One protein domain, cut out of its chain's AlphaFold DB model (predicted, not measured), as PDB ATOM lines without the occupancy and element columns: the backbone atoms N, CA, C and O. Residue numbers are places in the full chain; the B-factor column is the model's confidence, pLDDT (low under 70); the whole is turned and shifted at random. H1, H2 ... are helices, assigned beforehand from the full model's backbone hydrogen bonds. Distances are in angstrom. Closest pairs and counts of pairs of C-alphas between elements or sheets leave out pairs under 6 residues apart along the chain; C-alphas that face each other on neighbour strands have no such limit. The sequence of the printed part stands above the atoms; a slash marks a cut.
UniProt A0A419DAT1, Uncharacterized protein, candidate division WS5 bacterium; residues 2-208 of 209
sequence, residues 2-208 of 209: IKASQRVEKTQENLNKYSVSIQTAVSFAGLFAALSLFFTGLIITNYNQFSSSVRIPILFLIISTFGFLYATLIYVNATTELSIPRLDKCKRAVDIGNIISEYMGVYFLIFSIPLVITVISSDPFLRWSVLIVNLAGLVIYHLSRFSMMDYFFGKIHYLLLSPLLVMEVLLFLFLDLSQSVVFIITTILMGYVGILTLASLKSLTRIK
ATOM      1  N   ILE A   2     173.900 125.922 159.955       68.75
ATOM      2  CA  ILE A   2     174.216 127.089 160.816       68.75
ATOM      3  C   ILE A   2     172.959 127.834 161.320       68.75
ATOM      4  O   ILE A   2     172.813 128.060 162.516       68.75
ATOM      5  N   LYS A   3     171.975 128.103 160.445       72.50
ATOM      6  CA  LYS A   3     170.702 128.748 160.835       72.50
ATOM      7  C   LYS A   3     169.850 127.931 161.821       72.50
ATOM      8  O   LYS A   3     169.061 128.511 162.557       72.50
ATOM      9  N   ALA A   4     169.971 126.601 161.820       71.88
ATOM     10  CA  ALA A   4     169.201 125.739 162.719       71.88
ATOM     11  C   ALA A   4     169.812 125.731 164.128       71.88
ATOM     12  O   ALA A   4     169.086 125.878 165.104       71.88
ATOM     13  N   SER A   5     171.144 125.664 164.219       71.44
ATOM     14  CA  SER A   5     171.884 125.765 165.483       71.44
ATOM     15  C   SER A   5     171.672 127.124 166.165       71.44
ATOM     16  O   SER A   5     171.274 127.153 167.326       71.44
ATOM     17  N   GLN A   6     171.763 128.232 165.418       75.75
ATOM     18  CA  GLN A   6     171.482 129.580 165.942       75.75
ATOM     19  C   GLN A   6     170.040 129.744 166.457       75.75
ATOM     20  O   GLN A   6     169.779 130.494 167.397       75.75
ATOM     21  N   ARG A   7     169.073 129.043 165.848       73.44
ATOM     22  CA  ARG A   7     167.664 129.099 166.265       73.44
ATOM     23  C   ARG A   7     167.423 128.333 167.565       73.44
ATOM     24  O   ARG A   7     166.633 128.790 168.387       73.44
ATOM     25  N   VAL A   8     168.092 127.196 167.751       77.25
ATOM     26  CA  VAL A   8     168.019 126.397 168.985       77.25
ATOM     27  C   VAL A   8     168.666 127.153 170.145       77.25
ATOM     28  O   VAL A   8     168.045 127.283 171.196       77.25
ATOM     29  N   GLU A   9     169.841 127.742 169.926       79.75
ATOM     30  CA  GLU A   9     170.571 128.522 170.933       79.75
ATOM     31  C   GLU A   9     169.749 129.715 171.444       79.75
ATOM     32  O   GLU A   9     169.483 129.820 172.641       79.75
ATOM     33  N   LYS A  10     169.202 130.530 170.532       79.94
ATOM     34  CA  LYS A  10     168.320 131.655 170.885       79.94
ATOM     35  C   LYS A  10     167.049 131.210 171.615       79.94
ATOM     36  O   LYS A  10     166.478 131.951 172.412       79.94
ATOM     37  N   THR A  11     166.552 130.009 171.328       80.38
ATOM     38  CA  THR A  11     165.352 129.485 171.993       80.38
ATOM     39  C   THR A  11     165.662 129.051 173.423       80.38
ATOM     40  O   THR A  11     164.909 129.390 174.335       80.38
ATOM     41  N   GLN A  12     166.792 128.377 173.628       81.88
ATOM     42  CA  GLN A  12     167.256 127.971 174.951       81.88
ATOM     43  C   GLN A  12     167.579 129.181 175.835       81.88
ATOM     44  O   GLN A  12     167.199 129.213 177.003       81.88
ATOM     45  N   GLU A  13     168.201 130.211 175.263       85.06
ATOM     46  CA  GLU A  13     168.468 131.481 175.941       85.06
ATOM     47  C   GLU A  13     167.172 132.139 176.445       85.06
ATOM     48  O   GLU A  13     167.080 132.538 177.606       85.06
ATOM     49  N   ASN A  14     166.132 132.188 175.603       82.31
ATOM     50  CA  ASN A  14     164.834 132.735 175.996       82.31
ATOM     51  C   ASN A  14     164.195 131.933 177.137       82.31
ATOM     52  O   ASN A  14     163.703 132.530 178.092       82.31
ATOM     53  N   LEU A  15     164.208 130.598 177.066       85.69
ATOM     54  CA  LEU A  15     163.662 129.744 178.127       85.69
ATOM     55  C   LEU A  15     164.400 129.955 179.454       85.69
ATOM     56  O   LEU A  15     163.754 130.129 180.486       85.69
ATOM     57  N   ASN A  16     165.732 130.028 179.419       87.44
ATOM     58  CA  ASN A  16     166.548 130.306 180.600       87.44
ATOM     59  C   ASN A  16     166.220 131.677 181.202       87.44
ATOM     60  O   ASN A  16     166.020 131.785 182.411       87.44
ATOM     61  N   LYS A  17     166.091 132.717 180.369       86.75
ATOM     62  CA  LYS A  17     165.725 134.065 180.824       86.75
ATOM     63  C   LYS A  17     164.363 134.089 181.523       86.75
ATOM     64  O   LYS A  17     164.226 134.722 182.568       86.75
ATOM     65  N   TYR A  18     163.367 133.391 180.974       85.81
ATOM     66  CA  TYR A  18     162.045 133.288 181.598       85.81
ATOM     67  C   TYR A  18     162.078 132.484 182.899       85.81
ATOM     68  O   TYR A  18     161.470 132.915 183.872       85.81
ATOM     69  N   SER A  19     162.825 131.378 182.947       88.88
ATOM     70  CA  SER A  19     163.010 130.592 184.172       88.88
ATOM     71  C   SER A  19     163.563 131.450 185.316       88.88
ATOM     72  O   SER A  19     162.966 131.515 186.390       88.88
ATOM     73  N   VAL A  20     164.642 132.199 185.049       90.94
ATOM     74  CA  VAL A  20     165.256 133.109 186.027       90.94
ATOM     75  C   VAL A  20     164.268 134.192 186.459       90.94
ATOM     76  O   VAL A  20     164.096 134.421 187.653       90.94
ATOM     77  N   SER A  21     163.566 134.820 185.511       88.50
ATOM     78  CA  SER A  21     162.575 135.856 185.823       88.50
ATOM     79  C   SER A  21     161.448 135.339 186.720       88.50
ATOM     80  O   SER A  21     161.029 136.046 187.635       88.50
ATOM     81  N   ILE A  22     160.951 134.125 186.470       92.25
ATOM     82  CA  ILE A  22     159.894 133.508 187.277       92.25
ATOM     83  C   ILE A  22     160.413 133.203 188.682       92.25
ATOM     84  O   ILE A  22     159.733 133.499 189.663       92.25
ATOM     85  N   GLN A  23     161.628 132.666 188.796       92.69
ATOM     86  CA  GLN A  23     162.244 132.393 190.090       92.69
ATOM     87  C   GLN A  23     162.411 133.676 190.915       92.69
ATOM     88  O   GLN A  23     162.049 133.696 192.090       92.69
ATOM     89  N   THR A  24     162.883 134.765 190.303       92.81
ATOM     90  CA  THR A  24     162.972 136.073 190.965       92.81
ATOM     91  C   THR A  24     161.600 136.570 191.420       92.81
ATOM     92  O   THR A  24     161.475 137.041 192.549       92.81
ATOM     93  N   ALA A  25     160.564 136.424 190.589       92.06
ATOM     94  CA  ALA A  25     159.201 136.832 190.934       92.06
ATOM     95  C   ALA A  25     158.632 136.035 192.123       92.06
ATOM     96  O   ALA A  25     158.022 136.619 193.018       92.06
ATOM     97  N   VAL A  26     158.887 134.723 192.179       93.94
ATOM     98  CA  VAL A  26     158.527 133.859 193.320       93.94
ATOM     99  C   VAL A  26     159.236 134.306 194.596       93.94
ATOM    100  O   VAL A  26     158.587 134.478 195.625       93.94
ATOM    101  N   SER A  27     160.553 134.526 194.545       94.50
ATOM    102  CA  SER A  27     161.320 134.977 195.713       94.50
ATOM    103  C   SER A  27     160.861 136.346 196.212       94.50
ATOM    104  O   SER A  27     160.720 136.539 197.418       94.50
ATOM    105  N   PHE A  28     160.585 137.277 195.295       93.06
ATOM    106  CA  PHE A  28     160.045 138.593 195.618       93.06
ATOM    107  C   PHE A  28     158.688 138.468 196.320       93.06
ATOM    108  O   PHE A  28     158.535 138.936 197.445       93.06
ATOM    109  N   ALA A  29     157.722 137.782 195.708       93.69
ATOM    110  CA  ALA A  29     156.394 137.617 196.293       93.69
ATOM    111  C   ALA A  29     156.454 136.907 197.660       93.69
ATOM    112  O   ALA A  29     155.796 137.342 198.603       93.69
ATOM    113  N   GLY A  30     157.303 135.886 197.811       93.06
ATOM    114  CA  GLY A  30     157.526 135.210 199.091       93.06
ATOM    115  C   GLY A  30     158.070 136.137 200.186       93.06
ATOM    116  O   GLY A  30     157.551 136.131 201.303       93.06
ATOM    117  N   LEU A  31     159.067 136.974 199.868       95.56
ATOM    118  CA  LEU A  31     159.613 137.965 200.802       95.56
ATOM    119  C   LEU A  31     158.537 138.957 201.254       95.56
ATOM    120  O   LEU A  31     158.393 139.213 202.447       95.56
ATOM    121  N   PHE A  32     157.767 139.501 200.314       95.75
ATOM    122  CA  PHE A  32     156.747 140.489 200.642       95.75
ATOM    123  C   PHE A  32     155.551 139.888 201.389       95.75
ATOM    124  O   PHE A  32     155.030 140.537 202.292       95.75
ATOM    125  N   ALA A  33     155.177 138.632 201.127       94.75
ATOM    126  CA  ALA A  33     154.209 137.911 201.956       94.75
ATOM    127  C   ALA A  33     154.693 137.775 203.410       94.75
ATOM    128  O   ALA A  33     153.928 138.012 204.345       94.75
ATOM    129  N   ALA A  34     155.972 137.434 203.611       94.69
ATOM    130  CA  ALA A  34     156.568 137.350 204.942       94.69
ATOM    131  C   ALA A  34     156.601 138.713 205.651       94.69
ATOM    132  O   ALA A  34     156.279 138.783 206.836       94.69
ATOM    133  N   LEU A  35     156.923 139.800 204.939       93.75
ATOM    134  CA  LEU A  35     156.862 141.162 205.485       93.75
ATOM    135  C   LEU A  35     155.436 141.546 205.900       93.75
ATOM    136  O   LEU A  35     155.239 142.058 207.002       93.75
ATOM    137  N   SER A  36     154.434 141.254 205.065       93.88
ATOM    138  CA  SER A  36     153.031 141.527 205.388       93.88
ATOM    139  C   SER A  36     152.571 140.756 206.634       93.88
ATOM    140  O   SER A  36     151.923 141.324 207.520       93.88
ATOM    141  N   LEU A  37     152.964 139.485 206.766       93.00
ATOM    142  CA  LEU A  37     152.703 138.681 207.965       93.00
ATOM    143  C   LEU A  37     153.444 139.200 209.200       93.00
ATOM    144  O   LEU A  37     152.862 139.234 210.282       93.00
ATOM    145  N   PHE A  38     154.696 139.634 209.050       90.94
ATOM    146  CA  PHE A  38     155.475 140.224 210.137       90.94
ATOM    147  C   PHE A  38     154.786 141.472 210.700       90.94
ATOM    148  O   PHE A  38     154.563 141.547 211.907       90.94
ATOM    149  N   PHE A  39     154.375 142.413 209.842       89.50
ATOM    150  CA  PHE A  39     153.633 143.595 210.287       89.50
ATOM    151  C   PHE A  39     152.281 143.227 210.901       89.50
ATOM    152  O   PHE A  39     151.891 143.812 211.908       89.50
ATOM    153  N   THR A  40     151.594 142.219 210.358       91.44
ATOM    154  CA  THR A  40     150.334 141.726 210.933       91.44
ATOM    155  C   THR A  40     150.555 141.219 212.356       91.44
ATOM    156  O   THR A  40     149.835 141.613 213.273       91.44
ATOM    157  N   GLY A  41     151.584 140.392 212.558       87.56
ATOM    158  CA  GLY A  41     151.974 139.883 213.868       87.56
ATOM    159  C   GLY A  41     152.363 141.002 214.830       87.56
ATOM    160  O   GLY A  41     151.892 141.004 215.962       87.56
ATOM    161  N   LEU A  42     153.147 141.984 214.369       85.75
ATOM    162  CA  LEU A  42     153.546 143.155 215.156       85.75
ATOM    163  C   LEU A  42     152.329 143.919 215.679       85.75
ATOM    164  O   LEU A  42     152.299 144.295 216.845       85.75
ATOM    165  N   ILE A  43     151.304 144.137 214.857       87.06
ATOM    166  CA  ILE A  43     150.097 144.838 215.311       87.06
ATOM    167  C   ILE A  43     149.317 143.971 216.301       87.06
ATOM    168  O   ILE A  43     148.930 144.452 217.361       87.06
ATOM    169  N   ILE A  44     149.096 142.691 215.991       86.81
ATOM    170  CA  ILE A  44     148.296 141.800 216.845       86.81
ATOM    171  C   ILE A  44     148.918 141.650 218.241       86.81
ATOM    172  O   ILE A  44     148.184 141.601 219.223       86.81
ATOM    173  N   THR A  45     150.247 141.618 218.361       84.62
ATOM    174  CA  THR A  45     150.921 141.492 219.665       84.62
ATOM    175  C   THR A  45     150.883 142.766 220.506       84.62
ATOM    176  O   THR A  45     151.023 142.680 221.723       84.62
ATOM    177  N   ASN A  46     150.682 143.936 219.893       77.25
ATOM    178  CA  ASN A  46     150.672 145.222 220.596       77.25
ATOM    179  C   ASN A  46     149.272 145.676 221.052       77.25
ATOM    180  O   ASN A  46     149.176 146.619 221.837       77.25
ATOM    181  N   TYR A  47     148.186 145.026 220.611       75.75
ATOM    182  CA  TYR A  47     146.817 145.459 220.926       75.75
ATOM    183  C   TYR A  47     145.937 144.334 221.470       75.75
ATOM    184  O   TYR A  47     145.661 143.347 220.798       75.75
ATOM    185  N   ASN A  48     145.386 144.557 222.666       65.19
ATOM    186  CA  ASN A  48     144.423 143.653 223.306       65.19
ATOM    187  C   ASN A  48     142.968 143.894 222.855       65.19
ATOM    188  O   ASN A  48     142.087 143.086 223.141       65.19
ATOM    189  N   GLN A  49     142.694 145.013 222.173       67.56
ATOM    190  CA  GLN A  49     141.367 145.374 221.673       67.56
ATOM    191  C   GLN A  49     141.454 145.879 220.230       67.56
ATOM    192  O   GLN A  49     142.204 146.801 219.916       67.56
ATOM    193  N   PHE A  50     140.647 145.289 219.349       68.25
ATOM    194  CA  PHE A  50     140.603 145.642 217.933       68.25
ATOM    195  C   PHE A  50     139.621 146.799 217.699       68.25
ATOM    196  O   PHE A  50     138.447 146.550 217.416       68.25
ATOM    197  N   SER A  51     140.068 148.053 217.799       74.88
ATOM    198  CA  SER A  51     139.357 149.215 217.224       74.88
ATOM    199  C   SER A  51     139.543 149.246 215.698       74.88
ATOM    200  O   SER A  51     140.436 148.568 215.181       74.88
ATOM    201  N   SER A  52     138.736 149.991 214.926       67.06
ATOM    202  CA  SER A  52     138.931 149.975 213.459       67.06
ATOM    203  C   SER A  52     140.253 150.607 213.025       67.06
ATOM    204  O   SER A  52     140.774 150.196 211.990       67.06
ATOM    205  N   SER A  53     140.850 151.483 213.846       78.62
ATOM    206  CA  SER A  53     142.213 151.993 213.638       78.62
ATOM    207  C   SER A  53     143.224 150.847 213.520       78.62
ATOM    208  O   SER A  53     144.120 150.903 212.694       78.62
ATOM    209  N   VAL A  54     143.023 149.760 214.274       85.12
ATOM    210  CA  VAL A  54     143.858 148.548 214.248       85.12
ATOM    211  C   VAL A  54     143.414 147.573 213.148       85.12
ATOM    212  O   VAL A  54     144.243 146.994 212.448       85.12
ATOM    213  N   ARG A  55     142.099 147.379 212.966       89.50
ATOM    214  CA  ARG A  55     141.550 146.362 212.043       89.50
ATOM    215  C   ARG A  55     141.883 146.627 210.579       89.50
ATOM    216  O   ARG A  55     142.071 145.676 209.831       89.50
ATOM    217  N   ILE A  56     141.911 147.889 210.160       92.56
ATOM    218  CA  ILE A  56     142.067 148.261 208.747       92.56
ATOM    219  C   ILE A  56     143.485 147.997 208.229       92.56
ATOM    220  O   ILE A  56     143.603 147.283 207.233       92.56
ATOM    221  N   PRO A  57     144.562 148.455 208.900       92.88
ATOM    222  CA  PRO A  57     145.909 148.063 208.502       92.88
ATOM    223  C   PRO A  57     146.101 146.538 208.513       92.88
ATOM    224  O   PRO A  57     146.682 146.001 207.574       92.88
ATOM    225  N   ILE A  58     145.548 145.818 209.502       93.38
ATOM    226  CA  ILE A  58     145.568 144.342 209.517       93.38
ATOM    227  C   ILE A  58     144.861 143.767 208.284       93.38
ATOM    228  O   ILE A  58     145.398 142.878 207.629       93.38
ATOM    229  N   LEU A  59     143.672 144.268 207.945       94.81
ATOM    230  CA  LEU A  59     142.921 143.816 206.776       94.81
ATOM    231  C   LEU A  59     143.733 144.005 205.489       94.81
ATOM    232  O   LEU A  59     143.806 143.083 204.679       94.81
ATOM    233  N   PHE A  60     144.381 145.158 205.317       97.19
ATOM    234  CA  PHE A  60     145.244 145.423 204.164       97.19
ATOM    235  C   PHE A  60     146.439 144.474 204.116       97.19
ATOM    236  O   PHE A  60     146.723 143.905 203.066       97.19
ATOM    237  N   LEU A  61     147.095 144.221 205.248       96.75
ATOM    238  CA  LEU A  61     148.206 143.273 205.321       96.75
ATOM    239  C   LEU A  61     147.771 141.831 205.025       96.75
ATOM    240  O   LEU A  61     148.504 141.094 204.362       96.75
ATOM    241  N   ILE A  62     146.570 141.425 205.445       95.75
ATOM    242  CA  ILE A  62     145.995 140.117 205.104       95.75
ATOM    243  C   ILE A  62     145.746 140.028 203.597       95.75
ATOM    244  O   ILE A  62     146.205 139.077 202.962       95.75
ATOM    245  N   ILE A  63     145.062 141.018 203.009       97.44
ATOM    246  CA  ILE A  63     144.810 141.065 201.559       97.44
ATOM    247  C   ILE A  63     146.136 141.019 200.796       97.44
ATOM    248  O   ILE A  63     146.278 140.227 199.868       97.44
ATOM    249  N   SER A  64     147.119 141.795 201.252       98.06
ATOM    250  CA  SER A  64     148.469 141.829 200.706       98.06
ATOM    251  C   SER A  64     149.142 140.458 200.729       98.06
ATOM    252  O   SER A  64     149.618 139.971 199.703       98.06
ATOM    253  N   THR A  65     149.112 139.792 201.884       97.62
ATOM    254  CA  THR A  65     149.665 138.444 202.063       97.62
ATOM    255  C   THR A  65     149.036 137.466 201.076       97.62
ATOM    256  O   THR A  65     149.750 136.757 200.367       97.62
ATOM    257  N   PHE A  66     147.704 137.448 200.972       96.88
ATOM    258  CA  PHE A  66     147.012 136.585 200.016       96.88
ATOM    259  C   PHE A  66     147.332 136.952 198.565       96.88
ATOM    260  O   PHE A  66     147.551 136.051 197.757       96.88
ATOM    261  N   GLY A  67     147.421 138.240 198.229       97.62
ATOM    262  CA  GLY A  67     147.839 138.707 196.907       97.62
ATOM    263  C   GLY A  67     149.195 138.130 196.501       97.62
ATOM    264  O   GLY A  67     149.321 137.539 195.427       97.62
ATOM    265  N   PHE A  68     150.186 138.200 197.390       98.12
ATOM    266  CA  PHE A  68     151.508 137.625 197.146       98.12
ATOM    267  C   PHE A  68     151.512 136.092 197.101       98.12
ATOM    268  O   PHE A  68     152.188 135.512 196.249       98.12
ATOM    269  N   LEU A  69     150.741 135.418 197.960       96.69
ATOM    270  CA  LEU A  69     150.614 133.958 197.931       96.69
ATOM    271  C   LEU A  69     149.998 133.473 196.615       96.69
ATOM    272  O   LEU A  69     150.548 132.578 195.972       96.69
ATOM    273  N   TYR A  70     148.900 134.084 196.165       97.06
ATOM    274  CA  TYR A  70     148.275 133.723 194.894       97.06
ATOM    275  C   TYR A  70     149.174 134.049 193.701       97.06
ATOM    276  O   TYR A  70     149.298 133.214 192.805       97.06
ATOM    277  N   ALA A  71     149.856 135.199 193.701       97.00
ATOM    278  CA  ALA A  71     150.848 135.514 192.674       97.00
ATOM    279  C   ALA A  71     151.967 134.460 192.629       97.00
ATOM    280  O   ALA A  71     152.296 133.960 191.556       97.00
ATOM    281  N   THR A  72     152.477 134.045 193.792       95.81
ATOM    282  CA  THR A  72     153.493 132.988 193.911       95.81
ATOM    283  C   THR A  72     153.015 131.672 193.303       95.81
ATOM    284  O   THR A  72     153.730 131.075 192.500       95.81
ATOM    285  N   LEU A  73     151.795 131.234 193.627       95.06
ATOM    286  CA  LEU A  73     151.210 130.021 193.050       95.06
ATOM    287  C   LEU A  73     151.082 130.122 191.526       95.06
ATOM    288  O   LEU A  73     151.383 129.164 190.814       95.06
ATOM    289  N   ILE A  74     150.676 131.284 191.010       95.00
ATOM    290  CA  ILE A  74     150.577 131.530 189.568       95.00
ATOM    291  C   ILE A  74     151.959 131.448 188.906       95.00
ATOM    292  O   ILE A  74     152.092 130.786 187.878       95.00
ATOM    293  N   TYR A  75     152.991 132.057 189.495       94.19
ATOM    294  CA  TYR A  75     154.362 131.993 188.984       94.19
ATOM    295  C   TYR A  75     154.908 130.564 188.976       94.19
ATOM    296  O   TYR A  75     155.442 130.117 187.963       94.19
ATOM    297  N   VAL A  76     154.724 129.818 190.069       92.50
ATOM    298  CA  VAL A  76     155.128 128.406 190.145       92.50
ATOM    299  C   VAL A  76     154.409 127.595 189.071       92.50
ATOM    300  O   VAL A  76     155.057 126.871 188.320       92.50
ATOM    301  N   ASN A  77     153.100 127.775 188.900       90.88
ATOM    302  CA  ASN A  77     152.355 127.081 187.851       90.88
ATOM    303  C   ASN A  77     152.817 127.488 186.441       90.88
ATOM    304  O   ASN A  77     152.852 126.646 185.543       90.88
ATOM    305  N   ALA A  78     153.252 128.734 186.237       89.81
ATOM    306  CA  ALA A  78     153.803 129.192 184.963       89.81
ATOM    307  C   ALA A  78     155.089 128.445 184.569       89.81
ATOM    308  O   ALA A  78     155.331 128.265 183.373       89.81
ATOM    309  N   THR A  79     155.881 127.956 185.536       86.69
ATOM    310  CA  THR A  79     157.071 127.129 185.253       86.69
ATOM    311  C   THR A  79     156.716 125.806 184.577       86.69
ATOM    312  O   THR A  79     157.460 125.343 183.718       86.69
ATOM    313  N   THR A  80     155.548 125.231 184.884       85.06
ATOM    314  CA  THR A  80     155.097 123.969 184.266       85.06
ATOM    315  C   THR A  80     154.753 124.138 182.785       85.06
ATOM    316  O   THR A  80     154.825 123.190 182.005       85.06
ATOM    317  N   GLU A  81     154.441 125.369 182.375       83.06
ATOM    318  CA  GLU A  81     154.144 125.740 180.992       83.06
ATOM    319  C   GLU A  81     155.377 126.271 180.246       83.06
ATOM    320  O   GLU A  81     155.260 126.708 179.097       83.06
ATOM    321  N   LEU A  82     156.570 126.222 180.860       82.38
ATOM    322  CA  LEU A  82     157.833 126.689 180.287       82.38
ATOM    323  C   LEU A  82     158.364 125.708 179.226       82.38
ATOM    324  O   LEU A  82     159.401 125.067 179.361       82.38
ATOM    325  N   SER A  83     157.616 125.596 178.134       77.38
ATOM    326  CA  SER A  83     157.957 124.832 176.941       77.38
ATOM    327  C   SER A  83     157.667 125.671 175.697       77.38
ATOM    328  O   SER A  83     156.740 126.481 175.679       77.38
ATOM    329  N   ILE A  84     158.450 125.487 174.630       67.94
ATOM    330  CA  ILE A  84     158.365 126.285 173.391       67.94
ATOM    331  C   ILE A  84     156.933 126.410 172.835       67.94
ATOM    332  O   ILE A  84     156.520 127.539 172.569       67.94
ATOM    333  N   PRO A  85     156.130 125.333 172.690       73.75
ATOM    334  CA  PRO A  85     154.780 125.474 172.140       73.75
ATOM    335  C   PRO A  85     153.804 126.199 173.082       73.75
ATOM    336  O   PRO A  85     152.684 126.505 172.680       73.75
ATOM    337  N   ARG A  86     154.192 126.464 174.335       79.38
ATOM    338  CA  ARG A  86     153.332 127.053 175.372       79.38
ATOM    339  C   ARG A  86     153.914 128.309 176.017       79.38
ATOM    340  O   ARG A  86     153.326 128.827 176.964       79.38
ATOM    341  N   LEU A  87     154.989 128.868 175.457       82.00
ATOM    342  CA  LEU A  87     155.626 130.079 175.974       82.00
ATOM    343  C   LEU A  87     154.633 131.250 176.086       82.00
ATOM    344  O   LEU A  87     154.689 132.019 177.037       82.00
ATOM    345  N   ASP A  88     153.674 131.351 175.167       85.06
ATOM    346  CA  ASP A  88     152.596 132.343 175.235       85.06
ATOM    347  C   ASP A  88     151.680 132.189 176.455       85.06
ATOM    348  O   ASP A  88     151.221 133.193 177.005       85.06
ATOM    349  N   LYS A  89     151.405 130.950 176.876       86.00
ATOM    350  CA  LYS A  89     150.626 130.664 178.087       86.00
ATOM    351  C   LYS A  89     151.438 131.002 179.334       86.00
ATOM    352  O   LYS A  89     150.897 131.616 180.245       86.00
ATOM    353  N   CYS A  90     152.728 130.668 179.326       87.44
ATOM    354  CA  CYS A  90     153.665 131.015 180.392       87.44
ATOM    355  C   CYS A  90     153.743 132.538 180.595       87.44
ATOM    356  O   CYS A  90     153.490 133.015 181.698       87.44
ATOM    357  N   LYS A  91     153.967 133.318 179.525       88.75
ATOM    358  CA  LYS A  91     153.976 134.793 179.585       88.75
ATOM    359  C   LYS A  91     152.682 135.349 180.168       88.75
ATOM    360  O   LYS A  91     152.719 136.158 181.082       88.75
ATOM    361  N   ARG A  92     151.537 134.853 179.690       89.88
ATOM    362  CA  ARG A  92     150.229 135.283 180.192       89.88
ATOM    363  C   ARG A  92     150.052 134.972 181.678       89.88
ATOM    364  O   ARG A  92     149.509 135.799 182.397       89.88
ATOM    365  N   ALA A  93     150.479 133.797 182.135       91.38
ATOM    366  CA  ALA A  93     150.427 133.448 183.550       91.38
ATOM    367  C   ALA A  93     151.311 134.387 184.386       91.38
ATOM    368  O   ALA A  93     150.855 134.881 185.412       91.38
ATOM    369  N   VAL A  94     152.519 134.711 183.914       92.56
ATOM    370  CA  VAL A  94     153.402 135.690 184.568       92.56
ATOM    371  C   VAL A  94     152.748 137.072 184.642       92.56
ATOM    372  O   VAL A  94     152.733 137.663 185.715       92.56
ATOM    373  N   ASP A  95     152.132 137.556 183.563       93.38
ATOM    374  CA  ASP A  95     151.436 138.850 183.565       93.38
ATOM    375  C   ASP A  95     150.262 138.870 184.557       93.38
ATOM    376  O   ASP A  95     150.084 139.842 185.287       93.38
ATOM    377  N   ILE A  96     149.485 137.784 184.643       94.75
ATOM    378  CA  ILE A  96     148.418 137.647 185.649       94.75
ATOM    379  C   ILE A  96     149.013 137.679 187.060       94.75
ATOM    380  O   ILE A  96     148.499 138.394 187.917       94.75
ATOM    381  N   GLY A  97     150.094 136.933 187.300       95.62
ATOM    382  CA  GLY A  97     150.788 136.931 188.586       95.62
ATOM    383  C   GLY A  97     151.264 138.331 188.973       95.62
ATOM    384  O   GLY A  97     151.021 138.757 190.098       95.62
ATOM    385  N   ASN A  98     151.825 139.083 188.022       95.69
ATOM    386  CA  ASN A  98     152.280 140.453 188.237       95.69
ATOM    387  C   ASN A  98     151.123 141.402 188.581       95.69
ATOM    388  O   ASN A  98     151.231 142.171 189.531       95.69
ATOM    389  N   ILE A  99     149.998 141.316 187.859       96.19
ATOM    390  CA  ILE A  99     148.784 142.103 188.143       96.19
ATOM    391  C   ILE A  99     148.303 141.837 189.573       96.19
ATOM    392  O   ILE A  99     148.065 142.776 190.331       96.19
ATOM    393  N   ILE A 100     148.162 140.564 189.956       97.31
ATOM    394  CA  ILE A 100     147.700 140.191 191.298       97.31
ATOM    395  C   ILE A 100     148.710 140.640 192.359       97.31
ATOM    396  O   ILE A 100     148.319 141.224 193.369       97.31
ATOM    397  N   SER A 101     150.004 140.428 192.117       97.19
ATOM    398  CA  SER A 101     151.073 140.841 193.025       97.19
ATOM    399  C   SER A 101     151.087 142.352 193.241       97.19
ATOM    400  O   SER A 101     151.259 142.787 194.371       97.19
ATOM    401  N   GLU A 102     150.915 143.163 192.195       96.56
ATOM    402  CA  GLU A 102     150.976 144.622 192.311       96.56
ATOM    403  C   GLU A 102     149.718 145.189 192.977       96.56
ATOM    404  O   GLU A 102     149.812 145.836 194.021       96.56
ATOM    405  N   TYR A 103     148.531 144.899 192.436       96.75
ATOM    406  CA  TYR A 103     147.296 145.506 192.933       96.75
ATOM    407  C   TYR A 103     146.828 144.911 194.262       96.75
ATOM    408  O   TYR A 103     146.416 145.653 195.149       96.75
ATOM    409  N   MET A 104     146.878 143.586 194.424       97.44
ATOM    410  CA  MET A 104     146.392 142.940 195.650       97.44
ATOM    411  C   MET A 104     147.495 142.808 196.699       97.44
ATOM    412  O   MET A 104     147.196 142.863 197.883       97.44
ATOM    413  N   GLY A 105     148.753 142.643 196.279       97.19
ATOM    414  CA  GLY A 105     149.910 142.520 197.167       97.19
ATOM    415  C   GLY A 105     150.506 143.872 197.558       97.19
ATOM    416  O   GLY A 105     150.372 144.321 198.699       97.19
ATOM    417  N   VAL A 106     151.189 144.509 196.606       96.56
ATOM    418  CA  VAL A 106     152.030 145.696 196.825       96.56
ATOM    419  C   VAL A 106     151.205 146.897 197.267       96.56
ATOM    420  O   VAL A 106     151.568 147.521 198.258       96.56
ATOM    421  N   TYR A 107     150.099 147.218 196.596       97.19
ATOM    422  CA  TYR A 107     149.320 148.415 196.937       97.19
ATOM    423  C   TYR A 107     148.768 148.350 198.359       97.19
ATOM    424  O   TYR A 107     148.970 149.280 199.133       97.19
ATOM    425  N   PHE A 108     148.146 147.234 198.744       97.94
ATOM    426  CA  PHE A 108     147.648 147.078 200.111       97.94
ATOM    427  C   PHE A 108     148.771 147.065 201.155       97.94
ATOM    428  O   PHE A 108     148.585 147.612 202.239       97.94
ATOM    429  N   LEU A 109     149.953 146.522 200.837       97.06
ATOM    430  CA  LEU A 109     151.112 146.646 201.723       97.06
ATOM    431  C   LEU A 109     151.531 148.111 201.888       97.06
ATOM    432  O   LEU A 109     151.650 148.585 203.013       97.06
ATOM    433  N   ILE A 110     151.713 148.833 200.783       96.62
ATOM    434  CA  ILE A 110     152.112 150.247 200.768       96.62
ATOM    435  C   ILE A 110     151.115 151.102 201.553       96.62
ATOM    436  O   ILE A 110     151.534 151.913 202.375       96.62
ATOM    437  N   PHE A 111     149.811 150.898 201.367       97.00
ATOM    438  CA  PHE A 111     148.770 151.614 202.114       97.00
ATOM    439  C   PHE A 111     148.731 151.228 203.593       97.00
ATOM    440  O   PHE A 111     148.422 152.033 204.463       97.00
ATOM    441  N   SER A 112     149.085 149.988 203.933       96.25
ATOM    442  CA  SER A 112     149.107 149.586 205.336       96.25
ATOM    443  C   SER A 112     150.216 150.284 206.128       96.25
ATOM    444  O   SER A 112     149.968 150.670 207.263       96.25
ATOM    445  N   ILE A 113     151.408 150.500 205.556       94.75
ATOM    446  CA  ILE A 113     152.596 150.986 206.284       94.75
ATOM    447  C   ILE A 113     152.340 152.275 207.091       94.75
ATOM    448  O   ILE A 113     152.549 152.248 208.309       94.75
ATOM    449  N   PRO A 114     151.884 153.397 206.501       95.06
ATOM    450  CA  PRO A 114     151.641 154.618 207.268       95.06
ATOM    451  C   PRO A 114     150.511 154.442 208.291       95.06
ATOM    452  O   PRO A 114     150.582 155.020 209.377       95.06
ATOM    453  N   LEU A 115     149.508 153.607 208.002       93.94
ATOM    454  CA  LEU A 115     148.434 153.290 208.945       93.94
ATOM    455  C   LEU A 115     148.966 152.493 210.144       93.94
ATOM    456  O   LEU A 115     148.650 152.833 211.281       93.94
ATOM    457  N   VAL A 116     149.835 151.500 209.924       92.50
ATOM    458  CA  VAL A 116     150.505 150.744 210.996       92.50
ATOM    459  C   VAL A 116     151.300 151.681 211.894       92.50
ATOM    460  O   VAL A 116     151.133 151.639 213.109       92.50
ATOM    461  N   ILE A 117     152.131 152.553 211.313       91.69
ATOM    462  CA  ILE A 117     152.938 153.509 212.083       91.69
ATOM    463  C   ILE A 117     152.053 154.478 212.873       91.69
ATOM    464  O   ILE A 117     152.358 154.777 214.025       91.69
ATOM    465  N   THR A 118     150.943 154.926 212.289       90.50
ATOM    466  CA  THR A 118     149.966 155.792 212.969       90.50
ATOM    467  C   THR A 118     149.331 155.106 214.163       90.50
ATOM    468  O   THR A 118     149.142 155.736 215.199       90.50
ATOM    469  N   VAL A 119     149.058 153.810 214.052       88.38
ATOM    470  CA  VAL A 119     148.518 153.017 215.152       88.38
ATOM    471  C   VAL A 119     149.555 152.878 216.270       88.38
ATOM    472  O   VAL A 119     149.258 153.250 217.403       88.38
ATOM    473  N   ILE A 120     150.772 152.410 215.960       88.38
ATOM    474  CA  ILE A 120     151.767 152.009 216.975       88.38
ATOM    475  C   ILE A 120     152.583 153.163 217.573       88.38
ATOM    476  O   ILE A 120     153.110 153.024 218.674       88.38
ATOM    477  N   SER A 121     152.742 154.278 216.859       87.94
ATOM    478  CA  SER A 121     153.550 155.417 217.305       87.94
ATOM    479  C   SER A 121     152.659 156.593 217.646       87.94
ATOM    480  O   SER A 121     151.764 156.916 216.875       87.94
ATOM    481  N   SER A 122     152.918 157.285 218.752       87.38
ATOM    482  CA  SER A 122     152.271 158.561 219.088       87.38
ATOM    483  C   SER A 122     153.011 159.786 218.541       87.38
ATOM    484  O   SER A 122     152.464 160.883 218.603       87.38
ATOM    485  N   ASP A 123     154.221 159.619 217.994       94.44
ATOM    486  CA  ASP A 123     155.046 160.722 217.491       94.44
ATOM    487  C   ASP A 123     154.487 161.281 216.166       94.44
ATOM    488  O   ASP A 123     154.556 160.596 215.136       94.44
ATOM    489  N   PRO A 124     153.976 162.531 216.143       93.44
ATOM    490  CA  PRO A 124     153.450 163.137 214.927       93.44
ATOM    491  C   PRO A 124     154.499 163.245 213.820       93.44
ATOM    492  O   PRO A 124     154.165 163.050 212.652       93.44
ATOM    493  N   PHE A 125     155.761 163.526 214.162       96.44
ATOM    494  CA  PHE A 125     156.821 163.673 213.168       96.44
ATOM    495  C   PHE A 125     157.031 162.365 212.406       96.44
ATOM    496  O   PHE A 125     157.041 162.367 211.171       96.44
ATOM    497  N   LEU A 126     157.122 161.240 213.121       95.31
ATOM    498  CA  LEU A 126     157.265 159.924 212.508       95.31
ATOM    499  C   LEU A 126     156.055 159.562 211.634       95.31
ATOM    500  O   LEU A 126     156.237 159.112 210.503       95.31
ATOM    501  N   ARG A 127     154.827 159.800 212.120       94.94
ATOM    502  CA  ARG A 127     153.584 159.514 211.376       94.94
ATOM    503  C   ARG A 127     153.550 160.226 210.024       94.94
ATOM    504  O   ARG A 127     153.360 159.590 208.987       94.94
ATOM    505  N   TRP A 128     153.780 161.539 210.031       96.56
ATOM    506  CA  TRP A 128     153.768 162.352 208.816       96.56
ATOM    507  C   TRP A 128     154.936 162.027 207.888       96.56
ATOM    508  O   TRP A 128     154.744 161.946 206.676       96.56
ATOM    509  N   SER A 129     156.127 161.787 208.439       97.38
ATOM    510  CA  SER A 129     157.304 161.430 207.643       97.38
ATOM    511  C   SER A 129     157.085 160.135 206.868       97.38
ATOM    512  O   SER A 129     157.356 160.087 205.670       97.38
ATOM    513  N   VAL A 130     156.537 159.102 207.517       97.00
ATOM    514  CA  VAL A 130     156.253 157.822 206.854       97.00
ATOM    515  C   VAL A 130     155.191 157.988 205.773       97.00
ATOM    516  O   VAL A 130     155.393 157.479 204.676       97.00
ATOM    517  N   LEU A 131     154.113 158.741 206.023       97.38
ATOM    518  CA  LEU A 131     153.111 159.026 204.993       97.38
ATOM    519  C   LEU A 131     153.736 159.722 203.776       97.38
ATOM    520  O   LEU A 131     153.529 159.287 202.646       97.38
ATOM    521  N   ILE A 132     154.525 160.777 203.993       97.69
ATOM    522  CA  ILE A 132     155.150 161.548 202.910       97.69
ATOM    523  C   ILE A 132     156.106 160.667 202.104       97.69
ATOM    524  O   ILE A 132     156.029 160.653 200.877       97.69
ATOM    525  N   VAL A 133     156.978 159.911 202.776       97.94
ATOM    526  CA  VAL A 133     157.921 158.996 202.117       97.94
ATOM    527  C   VAL A 133     157.173 157.912 201.341       97.94
ATOM    528  O   VAL A 133     157.548 157.614 200.208       97.94
ATOM    529  N   ASN A 134     156.090 157.369 201.900       97.25
ATOM    530  CA  ASN A 134     155.259 156.356 201.255       97.25
ATOM    531  C   ASN A 134     154.604 156.883 199.969       97.25
ATOM    532  O   ASN A 134     154.743 156.283 198.903       97.25
ATOM    533  N   LEU A 135     153.947 158.044 200.044       97.25
ATOM    534  CA  LEU A 135     153.296 158.673 198.893       97.25
ATOM    535  C   LEU A 135     154.316 159.095 197.830       97.25
ATOM    536  O   LEU A 135     154.097 158.855 196.642       97.25
ATOM    537  N   ALA A 136     155.448 159.674 198.238       96.94
ATOM    538  CA  ALA A 136     156.526 160.036 197.323       96.94
ATOM    539  C   ALA A 136     157.100 158.799 196.621       96.94
ATOM    540  O   ALA A 136     157.266 158.812 195.402       96.94
ATOM    541  N   GLY A 137     157.340 157.714 197.361       96.50
ATOM    542  CA  GLY A 137     157.793 156.440 196.812       96.50
ATOM    543  C   GLY A 137     156.818 155.873 195.782       96.50
ATOM    544  O   GLY A 137     157.241 155.485 194.694       96.50
ATOM    545  N   LEU A 138     155.515 155.902 196.072       94.88
ATOM    546  CA  LEU A 138     154.480 155.442 195.147       94.88
ATOM    547  C   LEU A 138     154.411 156.307 193.877       94.88
ATOM    548  O   LEU A 138     154.316 155.782 192.768       94.88
ATOM    549  N   VAL A 139     154.525 157.630 194.008       95.00
ATOM    550  CA  VAL A 139     154.586 158.541 192.854       95.00
ATOM    551  C   VAL A 139     155.837 158.275 192.014       95.00
ATOM    552  O   VAL A 139     155.729 158.146 190.797       95.00
ATOM    553  N   ILE A 140     157.012 158.133 192.637       95.25
ATOM    554  CA  ILE A 140     158.271 157.812 191.945       95.25
ATOM    555  C   ILE A 140     158.167 156.464 191.223       95.25
ATOM    556  O   ILE A 140     158.593 156.350 190.072       95.25
ATOM    557  N   TYR A 141     157.556 155.461 191.857       94.44
ATOM    558  CA  TYR A 141     157.302 154.161 191.240       94.44
ATOM    559  C   TYR A 141     156.477 154.299 189.955       94.44
ATOM    560  O   TYR A 141     156.869 153.764 188.918       94.44
ATOM    561  N   HIS A 142     155.404 155.090 189.961       93.00
ATOM    562  CA  HIS A 142     154.624 155.332 188.744       93.00
ATOM    563  C   HIS A 142     155.368 156.170 187.696       93.00
ATOM    564  O   HIS A 142     155.311 155.850 186.509       93.00
ATOM    565  N   LEU A 143     156.148 157.171 188.115       90.88
ATOM    566  CA  LEU A 143     156.991 157.960 187.208       90.88
ATOM    567  C   LEU A 143     158.041 157.102 186.484       90.88
ATOM    568  O   LEU A 143     158.409 157.410 185.350       90.88
ATOM    569  N   SER A 144     158.495 156.008 187.104       90.06
ATOM    570  CA  SER A 144     159.477 155.089 186.518       90.06
ATOM    571  C   SER A 144     158.953 154.267 185.331       90.06
ATOM    572  O   SER A 144     159.755 153.649 184.634       90.06
ATOM    573  N   ARG A 145     157.631 154.268 185.075       87.00
ATOM    574  CA  ARG A 145     156.949 153.449 184.047       87.00
ATOM    575  C   ARG A 145     157.046 151.933 184.251       87.00
ATOM    576  O   ARG A 145     156.734 151.167 183.345       87.00
ATOM    577  N   PHE A 146     157.452 151.482 185.437       87.38
ATOM    578  CA  PHE A 146     157.492 150.053 185.767       87.38
ATOM    579  C   PHE A 146     156.182 149.511 186.347       87.38
ATOM    580  O   PHE A 146     156.032 148.297 186.452       87.38
ATOM    581  N   SER A 147     155.222 150.379 186.677       89.75
ATOM    582  CA  SER A 147     153.923 149.946 187.196       89.75
ATOM    583  C   SER A 147     153.087 149.200 186.157       89.75
ATOM    584  O   SER A 147     152.976 149.644 185.008       89.75
ATOM    585  N   MET A 148     152.388 148.148 186.582       88.69
ATOM    586  CA  MET A 148     151.383 147.454 185.768       88.69
ATOM    587  C   MET A 148     150.284 148.406 185.294       88.69
ATOM    588  O   MET A 148     149.734 148.242 184.205       88.69
ATOM    589  N   MET A 149     149.983 149.441 186.078       88.56
ATOM    590  CA  MET A 149     148.999 150.446 185.692       88.56
ATOM    591  C   MET A 149     149.440 151.256 184.461       88.56
ATOM    592  O   MET A 149     148.630 151.467 183.560       88.56
ATOM    593  N   ASP A 150     150.712 151.657 184.371       88.88
ATOM    594  CA  ASP A 150     151.254 152.288 183.154       88.88
ATOM    595  C   ASP A 150     151.253 151.304 181.978       88.88
ATOM    596  O   ASP A 150     150.802 151.651 180.886       88.88
ATOM    597  N   TYR A 151     151.646 150.048 182.216       87.31
ATOM    598  CA  TYR A 151     151.659 149.011 181.182       87.31
ATOM    599  C   TYR A 151     150.282 148.796 180.525       87.31
ATOM    600  O   TYR A 151     150.199 148.689 179.300       87.31
ATOM    601  N   PHE A 152     149.190 148.770 181.301       87.31
ATOM    602  CA  PHE A 152     147.843 148.504 180.769       87.31
ATOM    603  C   PHE A 152     147.029 149.744 180.388       87.31
ATOM    604  O   PHE A 152     146.166 149.642 179.513       87.31
ATOM    605  N   PHE A 153     147.254 150.891 181.033       87.75
ATOM    606  CA  PHE A 153     146.436 152.097 180.841       87.75
ATOM    607  C   PHE A 153     147.200 153.263 180.203       87.75
ATOM    608  O   PHE A 153     146.604 154.306 179.910       87.75
ATOM    609  N   GLY A 154     148.504 153.102 179.950       87.44
ATOM    610  CA  GLY A 154     149.356 154.124 179.351       87.44
ATOM    611  C   GLY A 154     149.220 155.450 180.089       87.44
ATOM    612  O   GLY A 154     149.176 155.493 181.311       87.44
ATOM    613  N   LYS A 155     149.047 156.555 179.357       84.69
ATOM    614  CA  LYS A 155     148.979 157.914 179.932       84.69
ATOM    615  C   LYS A 155     147.849 158.137 180.949       84.69
ATOM    616  O   LYS A 155     147.939 159.077 181.734       84.69
ATOM    617  N   ILE A 156     146.800 157.310 180.944       89.50
ATOM    618  CA  ILE A 156     145.652 157.452 181.854       89.50
ATOM    619  C   ILE A 156     146.018 156.996 183.278       89.50
ATOM    620  O   ILE A 156     145.330 157.364 184.227       89.50
ATOM    621  N   HIS A 157     147.127 156.269 183.469       89.94
ATOM    622  CA  HIS A 157     147.498 155.747 184.784       89.94
ATOM    623  C   HIS A 157     147.639 156.843 185.854       89.94
ATOM    624  O   HIS A 157     147.172 156.641 186.965       89.94
ATOM    625  N   TYR A 158     148.169 158.034 185.545       89.19
ATOM    626  CA  TYR A 158     148.252 159.122 186.536       89.19
ATOM    627  C   TYR A 158     146.875 159.563 187.055       89.19
ATOM    628  O   TYR A 158     146.727 159.858 188.240       89.19
ATOM    629  N   LEU A 159     145.857 159.551 186.190       91.62
ATOM    630  CA  LEU A 159     144.474 159.844 186.573       91.62
ATOM    631  C   LEU A 159     143.867 158.711 187.414       91.62
ATOM    632  O   LEU A 159     143.014 158.966 188.254       91.62
ATOM    633  N   LEU A 160     144.299 157.466 187.199       93.06
ATOM    634  CA  LEU A 160     143.881 156.315 188.007       93.06
ATOM    635  C   LEU A 160     144.642 156.219 189.339       93.06
ATOM    636  O   LEU A 160     144.143 155.645 190.303       93.06
ATOM    637  N   LEU A 161     145.833 156.812 189.421       94.44
ATOM    638  CA  LEU A 161     146.615 156.900 190.650       94.44
ATOM    639  C   LEU A 161     146.038 157.938 191.615       94.44
ATOM    640  O   LEU A 161     146.048 157.722 192.825       94.44
ATOM    641  N   SER A 162     145.536 159.070 191.109       94.50
ATOM    642  CA  SER A 162     145.115 160.175 191.976       94.50
ATOM    643  C   SER A 162     144.042 159.797 193.009       94.50
ATOM    644  O   SER A 162     144.198 160.206 194.159       94.50
ATOM    645  N   PRO A 163     143.006 158.986 192.699       95.88
ATOM    646  CA  PRO A 163     142.048 158.541 193.704       95.88
ATOM    647  C   PRO A 163     142.694 157.671 194.783       95.88
ATOM    648  O   PRO A 163     142.319 157.803 195.941       95.88
ATOM    649  N   LEU A 164     143.682 156.832 194.444       96.25
ATOM    650  CA  LEU A 164     144.402 156.015 195.430       96.25
ATOM    651  C   LEU A 164     145.144 156.898 196.436       96.25
ATOM    652  O   LEU A 164     144.990 156.716 197.639       96.25
ATOM    653  N   LEU A 165     145.886 157.897 195.948       96.69
ATOM    654  CA  LEU A 165     146.625 158.831 196.804       96.69
ATOM    655  C   LEU A 165     145.686 159.646 197.700       96.69
ATOM    656  O   LEU A 165     145.952 159.815 198.886       96.69
ATOM    657  N   VAL A 166     144.574 160.136 197.143       97.06
ATOM    658  CA  VAL A 166     143.582 160.909 197.903       97.06
ATOM    659  C   VAL A 166     142.933 160.046 198.980       97.06
ATOM    660  O   VAL A 166     142.846 160.477 200.126       97.06
ATOM    661  N   MET A 167     142.504 158.830 198.641       96.38
ATOM    662  CA  MET A 167     141.880 157.920 199.603       96.38
ATOM    663  C   MET A 167     142.852 157.520 200.715       96.38
ATOM    664  O   MET A 167     142.437 157.466 201.866       96.38
ATOM    665  N   GLU A 168     144.134 157.320 200.404       96.12
ATOM    666  CA  GLU A 168     145.169 157.028 201.400       96.12
ATOM    667  C   GLU A 168     145.362 158.184 202.392       96.12
ATOM    668  O   GLU A 168     145.349 157.983 203.606       96.12
ATOM    669  N   VAL A 169     145.456 159.421 201.893       97.12
ATOM    670  CA  VAL A 169     145.539 160.615 202.750       97.12
ATOM    671  C   VAL A 169     144.278 160.764 203.603       97.12
ATOM    672  O   VAL A 169     144.370 161.072 204.790       97.12
ATOM    673  N   LEU A 170     143.095 160.523 203.031       96.00
ATOM    674  CA  LEU A 170     141.839 160.567 203.782       96.00
ATOM    675  C   LEU A 170     141.786 159.472 204.856       96.00
ATOM    676  O   LEU A 170     141.387 159.764 205.981       96.00
ATOM    677  N   LEU A 171     142.218 158.241 204.562       94.81
ATOM    678  CA  LEU A 171     142.313 157.175 205.565       94.81
ATOM    679  C   LEU A 171     143.230 157.583 206.711       94.81
ATOM    680  O   LEU A 171     142.828 157.467 207.864       94.81
ATOM    681  N   PHE A 172     144.414 158.105 206.395       94.81
ATOM    682  CA  PHE A 172     145.373 158.570 207.391       94.81
ATOM    683  C   PHE A 172     144.789 159.671 208.286       94.81
ATOM    684  O   PHE A 172     144.894 159.597 209.507       94.81
ATOM    685  N   LEU A 173     144.133 160.674 207.692       93.31
ATOM    686  CA  LEU A 173     143.547 161.793 208.432       93.31
ATOM    687  C   LEU A 173     142.376 161.367 209.317       93.31
ATOM    688  O   LEU A 173     142.249 161.864 210.430       93.31
ATOM    689  N   PHE A 174     141.505 160.482 208.830       92.69
ATOM    690  CA  PHE A 174     140.273 160.122 209.534       92.69
ATOM    691  C   PHE A 174     140.408 158.904 210.453       92.69
ATOM    692  O   PHE A 174     139.451 158.630 211.183       92.69
ATOM    693  N   LEU A 175     141.561 158.219 210.452       89.75
ATOM    694  CA  LEU A 175     141.787 156.945 211.148       89.75
ATOM    695  C   LEU A 175     141.304 156.966 212.605       89.75
ATOM    696  O   LEU A 175     140.591 156.058 213.030       89.75
ATOM    697  N   ASP A 176     141.631 158.036 213.331       84.88
ATOM    698  CA  ASP A 176     141.288 158.204 214.748       84.88
ATOM    699  C   ASP A 176     140.029 159.064 214.980       84.88
ATOM    700  O   ASP A 176     139.517 159.114 216.097       84.88
ATOM    701  N   LEU A 177     139.495 159.726 213.942       86.12
ATOM    702  CA  LEU A 177     138.387 160.681 214.083       86.12
ATOM    703  C   LEU A 177     137.001 160.044 213.934       86.12
ATOM    704  O   LEU A 177     136.089 160.393 214.683       86.12
ATOM    705  N   SER A 178     136.790 159.171 212.943       88.31
ATOM    706  CA  SER A 178     135.441 158.670 212.639       88.31
ATOM    707  C   SER A 178     135.436 157.267 212.044       88.31
ATOM    708  O   SER A 178     135.672 157.064 210.856       88.31
ATOM    709  N   GLN A 179     135.058 156.292 212.870       86.81
ATOM    710  CA  GLN A 179     135.008 154.872 212.505       86.81
ATOM    711  C   GLN A 179     134.136 154.612 211.260       86.81
ATOM    712  O   GLN A 179     134.521 153.841 210.382       86.81
ATOM    713  N   SER A 180     132.985 155.284 211.146       89.38
ATOM    714  CA  SER A 180     132.080 155.141 209.998       89.38
ATOM    715  C   SER A 180     132.684 155.693 208.707       89.38
ATOM    716  O   SER A 180     132.562 155.065 207.658       89.38
ATOM    717  N   VAL A 181     133.360 156.844 208.776       91.94
ATOM    718  CA  VAL A 181     134.002 157.465 207.606       91.94
ATOM    719  C   VAL A 181     135.158 156.599 207.118       91.94
ATOM    720  O   VAL A 181     135.237 156.301 205.928       91.94
ATOM    721  N   VAL A 182     136.004 156.120 208.031       92.44
ATOM    722  CA  VAL A 182     137.143 155.263 207.678       92.44
ATOM    723  C   VAL A 182     136.663 153.952 207.049       92.44
ATOM    724  O   VAL A 182     137.223 153.521 206.041       92.44
ATOM    725  N   PHE A 183     135.587 153.345 207.561       91.69
ATOM    726  CA  PHE A 183     134.989 152.152 206.952       91.69
ATOM    727  C   PHE A 183     134.529 152.397 205.502       91.69
ATOM    728  O   PHE A 183     134.814 151.587 204.616       91.69
ATOM    729  N   ILE A 184     133.863 153.528 205.239       94.62
ATOM    730  CA  ILE A 184     133.415 153.906 203.889       94.62
ATOM    731  C   ILE A 184     134.613 154.095 202.954       94.62
ATOM    732  O   ILE A 184     134.641 153.494 201.880       94.62
ATOM    733  N   ILE A 185     135.620 154.871 203.367       96.06
ATOM    734  CA  ILE A 185     136.818 155.126 202.552       96.06
ATOM    735  C   ILE A 185     137.544 153.809 202.249       96.06
ATOM    736  O   ILE A 185     137.891 153.549 201.100       96.06
ATOM    737  N   THR A 186     137.700 152.940 203.253       95.38
ATOM    738  CA  THR A 186     138.338 151.620 203.109       95.38
ATOM    739  C   THR A 186     137.599 150.761 202.084       95.38
ATOM    740  O   THR A 186     138.217 150.170 201.200       95.38
ATOM    741  N   THR A 187     136.267 150.727 202.161       95.81
ATOM    742  CA  THR A 187     135.424 149.956 201.235       95.81
ATOM    743  C   THR A 187     135.548 150.477 199.804       95.81
ATOM    744  O   THR A 187     135.686 149.689 198.868       95.81
ATOM    745  N   ILE A 188     135.545 151.802 199.626       97.50
ATOM    746  CA  ILE A 188     135.712 152.435 198.312       97.50
ATOM    747  C   ILE A 188     137.105 152.143 197.750       97.50
ATOM    748  O   ILE A 188     137.209 151.753 196.589       97.50
ATOM    749  N   LEU A 189     138.162 152.277 198.557       97.38
ATOM    750  CA  LEU A 189     139.535 151.987 198.143       97.38
ATOM    751  C   LEU A 189     139.677 150.528 197.697       97.38
ATOM    752  O   LEU A 189     140.175 150.265 196.603       97.38
ATOM    753  N   MET A 190     139.182 149.582 198.499       97.50
ATOM    754  CA  MET A 190     139.206 148.157 198.164       97.50
ATOM    755  C   MET A 190     138.436 147.859 196.877       97.50
ATOM    756  O   MET A 190     138.940 147.150 196.003       97.50
ATOM    757  N   GLY A 191     137.234 148.423 196.734       97.50
ATOM    758  CA  GLY A 191     136.434 148.292 195.520       97.50
ATOM    759  C   GLY A 191     137.156 148.857 194.297       97.50
ATOM    760  O   GLY A 191     137.182 148.220 193.246       97.50
ATOM    761  N   TYR A 192     137.805 150.011 194.443       97.75
ATOM    762  CA  TYR A 192     138.552 150.661 193.375       97.75
ATOM    763  C   TYR A 192     139.764 149.834 192.925       97.75
ATOM    764  O   TYR A 192     139.911 149.568 191.731       97.75
ATOM    765  N   VAL A 193     140.582 149.339 193.861       97.56
ATOM    766  CA  VAL A 193     141.710 148.441 193.555       97.56
ATOM    767  C   VAL A 193     141.221 147.141 192.902       97.56
ATOM    768  O   VAL A 193     141.811 146.674 191.924       97.56
ATOM    769  N   GLY A 194     140.096 146.585 193.364       96.88
ATOM    770  CA  GLY A 194     139.459 145.424 192.740       96.88
ATOM    771  C   GLY A 194     139.039 145.686 191.289       96.88
ATOM    772  O   GLY A 194     139.320 144.875 190.404       96.88
ATOM    773  N   ILE A 195     138.435 146.845 191.011       97.06
ATOM    774  CA  ILE A 195     138.064 147.262 189.650       97.06
ATOM    775  C   ILE A 195     139.308 147.416 188.767       97.06
ATOM    776  O   ILE A 195     139.307 146.910 187.645       97.06
ATOM    777  N   LEU A 196     140.377 148.054 189.257       95.94
ATOM    778  CA  LEU A 196     141.639 148.191 188.517       95.94
ATOM    779  C   LEU A 196     142.265 146.831 188.192       95.94
ATOM    780  O   LEU A 196     142.730 146.613 187.068       95.94
ATOM    781  N   THR A 197     142.210 145.897 189.140       96.19
ATOM    782  CA  THR A 197     142.688 144.519 188.961       96.19
ATOM    783  C   THR A 197     141.911 143.824 187.843       96.19
ATOM    784  O   THR A 197     142.502 143.331 186.881       96.19
ATOM    785  N   LEU A 198     140.575 143.838 187.907       95.94
ATOM    786  CA  LEU A 198     139.711 143.227 186.892       95.94
ATOM    787  C   LEU A 198     139.863 143.893 185.518       95.94
ATOM    788  O   LEU A 198     139.894 143.205 184.495       95.94
ATOM    789  N   ALA A 199     139.982 145.220 185.477       94.94
ATOM    790  CA  ALA A 199     140.202 145.971 184.246       94.94
ATOM    791  C   ALA A 199     141.546 145.605 183.595       94.94
ATOM    792  O   ALA A 199     141.591 145.388 182.384       94.94
ATOM    793  N   SER A 200     142.606 145.446 184.392       93.62
ATOM    794  CA  SER A 200     143.926 145.010 183.916       93.62
ATOM    795  C   SER A 200     143.884 143.577 183.375       93.62
ATOM    796  O   SER A 200     144.340 143.320 182.260       93.62
ATOM    797  N   LEU A 201     143.233 142.651 184.092       93.50
ATOM    798  CA  LEU A 201     143.036 141.267 183.634       93.50
ATOM    799  C   LEU A 201     142.238 141.196 182.324       93.50
ATOM    800  O   LEU A 201     142.542 140.382 181.451       93.50
ATOM    801  N   LYS A 202     141.230 142.059 182.159       92.56
ATOM    802  CA  LYS A 202     140.450 142.167 180.920       92.56
ATOM    803  C   LYS A 202     141.254 142.798 179.781       92.56
ATOM    804  O   LYS A 202     141.071 142.414 178.630       92.56
ATOM    805  N   SER A 203     142.140 143.747 180.069       88.88
ATOM    806  CA  SER A 203     143.033 144.330 179.060       88.88
ATOM    807  C   SER A 203     143.983 143.270 178.488       88.88
ATOM    808  O   SER A 203     144.153 143.175 177.272       88.88
ATOM    809  N   LEU A 204     144.477 142.366 179.341       87.25
ATOM    810  CA  LEU A 204     145.340 141.253 178.940       87.25
ATOM    811  C   LEU A 204     144.692 140.316 177.901       87.25
ATOM    812  O   LEU A 204     145.397 139.734 177.079       87.25
ATOM    813  N   THR A 205     143.362 140.164 177.899       80.12
ATOM    814  CA  THR A 205     142.670 139.336 176.894       80.12
ATOM    815  C   THR A 205     142.479 140.041 175.553       80.12
ATOM    816  O   THR A 205     142.396 139.359 174.536       80.12
ATOM    817  N   ARG A 206     142.449 141.381 175.528       72.31
ATOM    818  CA  ARG A 206     142.262 142.183 174.306       72.31
ATOM    819  C   ARG A 206     143.532 142.372 173.487       72.31
ATOM    820  O   ARG A 206     143.441 142.504 172.279       72.31
ATOM    821  N   ILE A 207     144.709 142.337 174.110       62.81
ATOM    822  CA  ILE A 207     146.004 142.532 173.424       62.81
ATOM    823  C   ILE A 207     146.315 141.393 172.412       62.81
ATOM    824  O   ILE A 207     147.273 141.482 171.650       62.81
ATOM    825  N   LYS A 208     145.498 140.326 172.359       52.31
ATOM    826  CA  LYS A 208     145.659 139.175 171.447       52.31
ATOM    827  C   LYS A 208     144.460 138.895 170.513       52.31
ATOM    828  O   LYS A 208     144.436 137.815 169.923       52.31
TER     829      LYS A 208
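Overview. This is residues 2 to 208 of the 209 residues of an uncharacterized protein of candidate division WS5 bacterium (UniProt A0A419DAT1). Six helices stand as an elongated up-and-down bundle, each running against the one before it, with H3 in the middle and residues 2 to 10 of H1 sticking out. The printed part, 207 residues with H1 to H6 and no named strand, is all helix and compact: radius of gyration of the C-alphas 19.5 A, spans 71 by 36 by 26 A.

Arrangement. H1, residues 2 to 46, and H2, residues 52 to 80, form a hairpin, closest C-alphas Ala 33 and Thr 65, 4.6 A. The hub H3, residues 84 to 120, touches H2 at Gly 105 and Ser 64, closest C-alphas 3.9 A. H4, residues 124 to 143, touches H3 with residues 126 to 134 alone. H5, residues 148 to 174, and H6, residues 179 to 206, form a hairpin at a shallow tilt of 7 degrees. O i to N i+4 pairs are within hydrogen-bond range throughout H1 and H4, and in H2 23 of 25, H3 27 of 33, H5 16 of 23, H6 22 of 24.

Along the chain. H1, 66.8 A long, begins at C-alpha 2 (174.216, 127.089, 160.816); H6, 40.9 A, ends at C-alpha 206 (142.262, 142.183, 174.306).

Size, cuts and confidence. The printed part has no cut.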